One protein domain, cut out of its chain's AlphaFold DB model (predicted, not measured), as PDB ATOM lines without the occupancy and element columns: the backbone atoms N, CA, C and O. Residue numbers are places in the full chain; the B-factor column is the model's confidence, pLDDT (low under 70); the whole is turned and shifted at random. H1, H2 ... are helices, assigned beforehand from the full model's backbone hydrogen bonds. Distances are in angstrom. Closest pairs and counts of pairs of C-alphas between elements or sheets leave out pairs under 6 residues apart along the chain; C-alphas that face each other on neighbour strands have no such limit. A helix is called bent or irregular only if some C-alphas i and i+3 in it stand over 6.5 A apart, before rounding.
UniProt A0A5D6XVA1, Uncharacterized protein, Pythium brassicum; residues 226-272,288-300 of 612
ATOM      1  N   GLY A 226       2.422 -15.637  20.506       83.44
ATOM      2  CA  GLY A 226       3.118 -15.292  19.258       83.44
ATOM      3  C   GLY A 226       4.654 -15.205  19.286       83.44
ATOM      4  O   GLY A 226       5.309 -15.773  18.419       83.44
ATOM      5  N   VAL A 227       5.265 -14.514  20.257       85.81
ATOM      6  CA  VAL A 227       6.700 -14.154  20.206       85.81
ATOM      7  C   VAL A 227       7.473 -14.596  21.451       85.81
ATOM      8  O   VAL A 227       7.098 -14.285  22.585       85.81
ATOM      9  N   PHE A 228       8.626 -15.244  21.245       90.19
ATOM     10  CA  PHE A 228       9.577 -15.592  22.309       90.19
ATOM     11  C   PHE A 228      10.428 -14.389  22.741       90.19
ATOM     12  O   PHE A 228      11.623 -14.302  22.460       90.19
ATOM     13  N   SER A 229       9.803 -13.426  23.418       85.94
ATOM     14  CA  SER A 229      10.477 -12.215  23.890       85.94
ATOM     15  C   SER A 229      10.904 -12.317  25.354       85.94
ATOM     16  O   SER A 229      10.078 -12.570  26.226       85.94
ATOM     17  N   ASN A 230      12.163 -11.963  25.647       84.00
ATOM     18  CA  ASN A 230      12.662 -11.739  27.016       84.00
ATOM     19  C   ASN A 230      11.974 -10.553  27.739       84.00
ATOM     20  O   ASN A 230      12.301 -10.265  28.888       84.00
ATOM     21  N   ALA A 231      11.049  -9.837  27.084       85.06
ATOM     22  CA  ALA A 231      10.144  -8.899  27.749       85.06
ATOM     23  C   ALA A 231       9.048  -9.609  28.572       85.06
ATOM     24  O   ALA A 231       8.470  -8.996  29.466       85.06
ATOM     25  N   TYR A 232       8.772 -10.888  28.293       88.06
ATOM     26  CA  TYR A 232       7.832 -11.706  29.051       88.06
ATOM     27  C   TYR A 232       8.566 -12.626  30.029       88.06
ATOM     28  O   TYR A 232       9.514 -13.321  29.667       88.06
ATOM     29  N   ALA A 233       8.084 -12.673  31.271       93.25
ATOM     30  CA  ALA A 233       8.417 -13.754  32.191       93.25
ATOM     31  C   ALA A 233       7.718 -15.054  31.756       93.25
ATOM     32  O   ALA A 233       6.611 -15.003  31.215       93.25
ATOM     33  N   VAL A 234       8.322 -16.204  32.075       94.69
ATOM     34  CA  VAL A 234       7.774 -17.559  31.847       94.69
ATOM     35  C   VAL A 234       6.301 -17.642  32.281       94.69
ATOM     36  O   VAL A 234       5.440 -17.978  31.471       94.69
ATOM     37  N   SER A 235       5.978 -17.193  33.498       95.56
ATOM     38  CA  SER A 235       4.607 -17.162  34.035       95.56
ATOM     39  C   SER A 235       3.643 -16.276  33.243       95.56
ATOM     40  O   SER A 235       2.486 -16.647  33.052       95.56
ATOM     41  N   ARG A 236       4.095 -15.117  32.741       94.69
ATOM     42  CA  ARG A 236       3.251 -14.223  31.928       94.69
ATOM     43  C   ARG A 236       3.003 -14.790  30.532       94.69
ATOM     44  O   ARG A 236       1.923 -14.576  29.996       94.69
ATOM     45  N   TRP A 237       3.959 -15.519  29.963       95.06
ATOM     46  CA  TRP A 237       3.770 -16.196  28.680       95.06
ATOM     47  C   TRP A 237       2.791 -17.371  28.807       95.06
ATOM     48  O   TRP A 237       1.874 -17.476  28.003       95.06
ATOM     49  N   LEU A 238       2.904 -18.178  29.871       95.62
ATOM     50  CA  LEU A 238       1.949 -19.255  30.175       95.62
ATOM     51  C   LEU A 238       0.521 -18.725  30.416       95.62
ATOM     52  O   LEU A 238      -0.434 -19.300  29.902       95.62
ATOM     53  N   LEU A 239       0.368 -17.588  31.105       94.00
ATOM     54  CA  LEU A 239      -0.922 -16.888  31.222       94.00
ATOM     55  C   LEU A 239      -1.506 -16.497  29.852       94.00
ATOM     56  O   LEU A 239      -2.705 -16.640  29.630       94.00
ATOM     57  N   LEU A 240      -0.672 -16.037  28.914       92.94
ATOM     58  CA  LEU A 240      -1.093 -15.697  27.548       92.94
ATOM     59  C   LEU A 240      -1.397 -16.937  26.678       92.94
ATOM     60  O   LEU A 240      -1.992 -16.794  25.612       92.94
ATOM     61  N   CYS A 241      -1.048 -18.151  27.121       92.56
ATOM     62  CA  CYS A 241      -1.551 -19.397  26.528       92.56
ATOM     63  C   CYS A 241      -2.991 -19.727  26.949       92.56
ATOM     64  O   CYS A 241      -3.567 -20.653  26.387       92.56
ATOM     65  N   GLY A 242      -3.557 -19.035  27.945       90.94
ATOM     66  CA  GLY A 242      -4.819 -19.428  28.581       90.94
ATOM     67  C   GLY A 242      -4.666 -20.503  29.666       90.94
ATOM     68  O   GLY A 242      -5.651 -21.139  30.026       90.94
ATOM     69  N   ILE A 243      -3.451 -20.721  30.189       93.94
ATOM     70  CA  ILE A 243      -3.228 -21.575  31.368       93.94
ATOM     71  C   ILE A 243      -3.556 -20.748  32.628       93.94
ATOM     72  O   ILE A 243      -3.008 -19.647  32.757       93.94
ATOM     73  N   PRO A 244      -4.382 -21.248  33.572       92.56
ATOM     74  CA  PRO A 244      -4.742 -20.515  34.788       92.56
ATOM     75  C   PRO A 244      -3.532 -20.045  35.602       92.56
ATOM     76  O   PRO A 244      -2.485 -20.694  35.640       92.56
ATOM     77  N   ARG A 245      -3.684 -18.917  36.295       93.00
ATOM     78  CA  ARG A 245      -2.635 -18.189  37.020       93.00
ATOM     79  C   ARG A 245      -1.944 -19.051  38.067       93.00
ATOM     80  O   ARG A 245      -0.715 -19.019  38.153       93.00
ATOM     81  N   LYS A 246      -2.705 -19.852  38.818       92.94
ATOM     82  CA  LYS A 246      -2.143 -20.816  39.778       92.94
ATOM     83  C   LYS A 246      -1.212 -21.815  39.080       92.94
ATOM     84  O   LYS A 246      -0.032 -21.902  39.419       92.94
ATOM     85  N   SER A 247      -1.724 -22.501  38.057       94.62
ATOM     86  CA  SER A 247      -0.984 -23.476  37.248       94.62
ATOM     87  C   SER A 247       0.248 -22.850  36.577       94.62
ATOM     88  O   SER A 247       1.330 -23.430  36.598       94.62
ATOM     89  N   ALA A 248       0.124 -21.631  36.044       95.38
ATOM     90  CA  ALA A 248       1.203 -20.906  35.379       95.38
ATOM     91  C   ALA A 248       2.378 -20.578  36.320       95.38
ATOM     92  O   ALA A 248       3.534 -20.709  35.909       95.38
ATOM     93  N   TYR A 249       2.123 -20.191  37.577       96.25
ATOM     94  CA  TYR A 249       3.193 -20.005  38.566       96.25
ATOM     95  C   TYR A 249       3.822 -21.339  38.995       96.25
ATOM     96  O   TYR A 249       5.049 -21.431  39.027       96.25
ATOM     97  N   GLU A 250       3.017 -22.380  39.253       96.44
ATOM     98  CA  GLU A 250       3.527 -23.717  39.599       96.44
ATOM     99  C   GLU A 250       4.457 -24.270  38.504       96.44
ATOM    100  O   GLU A 250       5.572 -24.698  38.802       96.44
ATOM    101  N   TYR A 251       4.052 -24.211  37.230       97.62
ATOM    102  CA  TYR A 251       4.892 -24.657  36.112       97.62
ATOM    103  C   TYR A 251       6.141 -23.789  35.946       97.62
ATOM    104  O   TYR A 251       7.219 -24.322  35.695       97.62
ATOM    105  N   THR A 252       6.036 -22.471  36.146       96.88
ATOM    106  CA  THR A 252       7.193 -21.562  36.080       96.88
ATOM    107  C   THR A 252       8.295 -21.974  37.048       96.88
ATOM    108  O   THR A 252       9.462 -22.010  36.662       96.88
ATOM    109  N   GLU A 253       7.952 -22.325  38.291       96.75
ATOM    110  CA  GLU A 253       8.960 -22.742  39.264       96.75
ATOM    111  C   GLU A 253       9.657 -24.045  38.838       96.75
ATOM    112  O   GLU A 253      10.885 -24.144  38.889       96.75
ATOM    113  N   ARG A 254       8.892 -25.035  38.363       97.12
ATOM    114  CA  ARG A 254       9.439 -26.333  37.940       97.12
ATOM    115  C   ARG A 254      10.313 -26.219  36.691       97.12
ATOM    116  O   ARG A 254      11.405 -26.779  36.668       97.12
ATOM    117  N   LEU A 255       9.900 -25.426  35.701       96.38
ATOM    118  CA  LEU A 255      10.706 -25.133  34.511       96.38
ATOM    119  C   LEU A 255      12.025 -24.436  34.872       96.38
ATOM    120  O   LEU A 255      13.085 -24.853  34.401       96.38
ATOM    121  N   CYS A 256      11.998 -23.458  35.782       94.75
ATOM    122  CA  CYS A 256      13.211 -22.832  36.309       94.75
ATOM    123  C   CYS A 256      14.143 -23.851  36.992       94.75
ATOM    124  O   CYS A 256      15.349 -23.831  36.738       94.75
ATOM    125  N   ARG A 257      13.607 -24.779  37.802       96.06
ATOM    126  CA  ARG A 257      14.384 -25.868  38.436       96.06
ATOM    127  C   ARG A 257      14.992 -26.842  37.414       96.06
ATOM    128  O   ARG A 257      16.087 -27.348  37.649       96.06
ATOM    129  N   LEU A 258      14.321 -27.080  36.284       95.12
ATOM    130  CA  LEU A 258      14.821 -27.901  35.171       95.12
ATOM    131  C   LEU A 258      15.824 -27.172  34.254       95.12
ATOM    132  O   LEU A 258      16.427 -27.807  33.391       95.12
ATOM    133  N   GLY A 259      16.052 -25.870  34.460       94.38
ATOM    134  CA  GLY A 259      17.024 -25.079  33.698       94.38
ATOM    135  C   GLY A 259      16.443 -24.268  32.537       94.38
ATOM    136  O   GLY A 259      17.210 -23.856  31.669       94.38
ATOM    137  N   TYR A 260      15.133 -24.001  32.542       95.00
ATOM    138  CA  TYR A 260      14.412 -23.197  31.544       95.00
ATOM    139  C   TYR A 260      13.905 -21.864  32.146       95.00
ATOM    140  O   TYR A 260      12.705 -21.713  32.389       95.00
ATOM    141  N   PRO A 261      14.795 -20.897  32.460       93.62
ATOM    142  CA  PRO A 261      14.425 -19.641  33.112       93.62
ATOM    143  C   PRO A 261      13.825 -18.583  32.168       93.62
ATOM    144  O   PRO A 261      13.271 -17.600  32.661       93.62
ATOM    145  N   SER A 262      13.950 -18.727  30.842       94.19
ATOM    146  CA  SER A 262      13.414 -17.774  29.863       94.19
ATOM    147  C   SER A 262      12.381 -18.402  28.930       94.19
ATOM    148  O   SER A 262      12.458 -19.563  28.538       94.19
ATOM    149  N   VAL A 263      11.453 -17.559  28.480       93.31
ATOM    150  CA  VAL A 263      10.538 -17.826  27.364       93.31
ATOM    151  C   VAL A 263      11.301 -18.193  26.080       93.31
ATOM    152  O   VAL A 263      10.806 -18.972  25.271       93.31
ATOM    153  N   CYS A 264      12.522 -17.681  25.887       91.25
ATOM    154  CA  CYS A 264      13.359 -18.058  24.744       91.25
ATOM    155  C   CYS A 264      13.830 -19.521  24.787       91.25
ATOM    156  O   CYS A 264      14.192 -20.062  23.747       91.25
ATOM    157  N   ASP A 265      13.797 -20.175  25.950       92.06
ATOM    158  CA  ASP A 265      14.181 -21.581  26.084       92.06
ATOM    159  C   ASP A 265      13.019 -22.534  25.710       92.06
ATOM    160  O   ASP A 265      13.209 -23.747  25.621       92.06
ATOM    161  N   PHE A 266      11.809 -22.011  25.446       93.38
ATOM    162  CA  PHE A 266      10.614 -22.816  25.146       93.38
ATOM    163  C   PHE A 266      10.704 -23.585  23.818       93.38
ATOM    164  O   PHE A 266      10.161 -24.686  23.725       93.38
ATOM    165  N   GLU A 267      11.453 -23.076  22.832       90.19
ATOM    166  CA  GLU A 267      11.790 -23.813  21.598       90.19
ATOM    167  C   GLU A 267      12.486 -25.153  21.918       90.19
ATOM    168  O   GLU A 267      12.288 -26.153  21.232       90.19
ATOM    169  N   LEU A 268      13.260 -25.201  23.009       90.12
ATOM    170  CA  LEU A 268      13.959 -26.401  23.467       90.12
ATOM    171  C   LEU A 268      13.061 -27.320  24.317       90.12
ATOM    172  O   LEU A 268      13.271 -28.533  24.303       90.12
ATOM    173  N   ILE A 269      12.056 -26.780  25.024       92.44
ATOM    174  CA  ILE A 269      11.103 -27.567  25.838       92.44
ATOM    175  C   ILE A 269      10.289 -28.530  24.967       92.44
ATOM    176  O   ILE A 269      10.071 -29.669  25.364       92.44
ATOM    177  N   VAL A 270       9.901 -28.132  23.750       87.44
ATOM    178  CA  VAL A 270       9.153 -28.994  22.803       87.44
ATOM    179  C   VAL A 270       9.944 -30.253  22.391       87.44
ATOM    180  O   VAL A 270       9.405 -31.161  21.758       87.44
ATOM    181  N   HIS A 271      11.223 -30.347  22.763       88.62
ATOM    182  CA  HIS A 271      12.080 -31.510  22.536       88.62
ATOM    183  C   HIS A 271      12.597 -32.171  23.829       88.62
ATOM    184  O   HIS A 271      13.379 -33.121  23.737       88.62
ATOM    185  N   ASP A 272      12.154 -31.725  25.012       94.31
ATOM    186  CA  ASP A 272      12.408 -32.395  26.293       94.31
ATOM    187  C   ASP A 272      11.110 -32.897  26.940       94.31
ATOM    188  O   ASP A 272      10.352 -32.159  27.570       94.31
ATOM    189  N   VAL A 288       2.265 -26.806  23.873       95.69
ATOM    190  CA  VAL A 288       2.929 -27.262  22.636       95.69
ATOM    191  C   VAL A 288       2.314 -26.605  21.397       95.69
ATOM    192  O   VAL A 288       3.062 -26.200  20.508       95.69
ATOM    193  N   PHE A 289       0.990 -26.417  21.349       95.00
ATOM    194  CA  PHE A 289       0.337 -25.624  20.303       95.00
ATOM    195  C   PHE A 289       0.844 -24.176  20.295       95.00
ATOM    196  O   PHE A 289       1.329 -23.714  19.266       95.00
ATOM    197  N   CYS A 290       0.810 -23.476  21.434       95.50
ATOM    198  CA  CYS A 290       1.254 -22.081  21.520       95.50
ATOM    199  C   CYS A 290       2.723 -21.903  21.104       95.50
ATOM    200  O   CYS A 290       3.046 -20.954  20.392       95.50
ATOM    201  N   VAL A 291       3.612 -22.817  21.512       94.94
ATOM    202  CA  VAL A 291       5.031 -22.779  21.123       94.94
ATOM    203  C   VAL A 291       5.185 -23.088  19.634       94.94
ATOM    204  O   VAL A 291       5.929 -22.391  18.952       94.94
ATOM    205  N   THR A 292       4.454 -24.064  19.091       93.44
ATOM    206  CA  THR A 292       4.516 -24.395  17.655       93.44
ATOM    207  C   THR A 292       4.031 -23.227  16.794       93.44
ATOM    208  O   THR A 292       4.723 -22.845  15.856       93.44
ATOM    209  N   THR A 293       2.914 -22.592  17.159       92.69
ATOM    210  CA  THR A 293       2.398 -21.393  16.481       92.69
ATOM    211  C   THR A 293       3.393 -20.235  16.545       92.69
ATOM    212  O   THR A 293       3.660 -19.611  15.521       92.69
ATOM    213  N   ALA A 294       4.013 -19.986  17.702       92.31
ATOM    214  CA  ALA A 294       5.038 -18.952  17.851       92.31
ATOM    215  C   ALA A 294       6.315 -19.244  17.030       92.31
ATOM    216  O   ALA A 294       6.871 -18.340  16.401       92.31
ATOM    217  N   ILE A 295       6.751 -20.509  16.951       90.94
ATOM    218  CA  ILE A 295       7.841 -20.931  16.057       90.94
ATOM    219  C   ILE A 295       7.456 -20.641  14.601       90.94
ATOM    220  O   ILE A 295       8.228 -19.992  13.893       90.94
ATOM    221  N   THR A 296       6.262 -21.048  14.160       89.75
ATOM    222  CA  THR A 296       5.781 -20.799  12.793       89.75
ATOM    223  C   THR A 296       5.722 -19.306  12.472       89.75
ATOM    224  O   THR A 296       6.275 -18.898  11.454       89.75
ATOM    225  N   GLN A 297       5.149 -18.483  13.357       87.19
ATOM    226  CA  GLN A 297       5.072 -17.027  13.181       87.19
ATOM    227  C   GLN A 297       6.456 -16.368  13.092       87.19
ATOM    228  O   GLN A 297       6.663 -15.483  12.262       87.19
ATOM    229  N   SER A 298       7.428 -16.824  13.891       84.31
ATOM    230  CA  SER A 298       8.803 -16.307  13.839       84.31
ATOM    231  C   SER A 298       9.571 -16.702  12.567       84.31
ATOM    232  O   SER A 298      10.502 -16.004  12.174       84.31
ATOM    233  N   GLN A 299       9.169 -17.787  11.891       81.06
ATOM    234  CA  GLN A 299       9.709 -18.187  10.585       81.06
ATOM    235  C   GLN A 299       8.974 -17.515   9.416       81.06
ATOM    236  O   GLN A 299       9.587 -17.239   8.387       81.06
ATOM    237  N   SER A 300       7.680 -17.216   9.562       69.62
ATOM    238  CA  SER A 300       6.841 -16.603   8.525       69.62
ATOM    239  C   SER A 300       6.911 -15.069   8.487       69.62
ATOM    240  O   SER A 300       5.974 -14.432   8.008       69.62
TER     241      SER A 300
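This is residues 226 to 272 and 288 to 300 of the 612 residues of an uncharacterized protein of Pythium brassicum (UniProt A0A5D6XVA1). A helical hairpin, H1 and H2, makes one end of this small model, and H4 reaches away to the other end, with the short helix H3 between them along the longest axis. The printed part has 60 residues with four named helices, in the order H1, H2, H3, H4, and no named strand; its class is all helix. It is compact, with a radius of gyration of the C-alphas of 10.9 A, and spans 32 by 22 by 20 A.

Start from Gly 226 and go on to H1, residues 234 to 240, which forms a hairpin with H2, residues 245 to 258. They touch, their closest C-alphas being those of Ser 235 and Ala 248, 5.2 A apart. They run opposite ways at a shallow tilt of 34 degrees, only just short of steep. Next comes H3, residues 263 to 269, close to H1 but not clearly touching it: the closest C-alphas, of Val 234 and Val 263, are 5.3 A apart. H1 and H3 are about perpendicular, at 90 degrees. H4, residues 288 to 299, only just touches H3, with 3 pairs of C-alphas within 8 A and with its residues 291 to 295 alone; the closest C-alphas are those of Glu 267 and Val 291, 6.9 A apart. H3 and H4 run opposite ways at a steep tilt of 68 degrees, only just short of about perpendicular. H2 is apart from H3 and H4, and H1 is apart from H4. In H1, H2 and H4 every O i to N i+4 pair is within hydrogen-bond range; in H3 it is 1 of 3, beside 3 of 4 O i to N i+3 pairs.

Find C-alpha 234 at (7.774, -17.559, 31.847), where H1 begins; it is 10.0 A long from first to last C-alpha. H2 begins at C-alpha 245, (-2.635, -18.189, 37.020), and is 20.1 A long. H3 is 9.9 A long and only just irregular, with C-alphas 264 and 267 6.7 A apart. H4, 16.5 A long, ends at C-alpha 299, (9.709, -18.187, 10.585).

The C-alphas farthest apart, of Lys 246 and Ser 300, are 32.8 A apart. Residues 273 to 287 are not printed, and C-alphas 272 and 288 are 11.4 A apart across this cut. The links H1 to H2 and H2 to H3 are tight. Mean pLDDT of the printed part is 92.0; residue 300 is under 70.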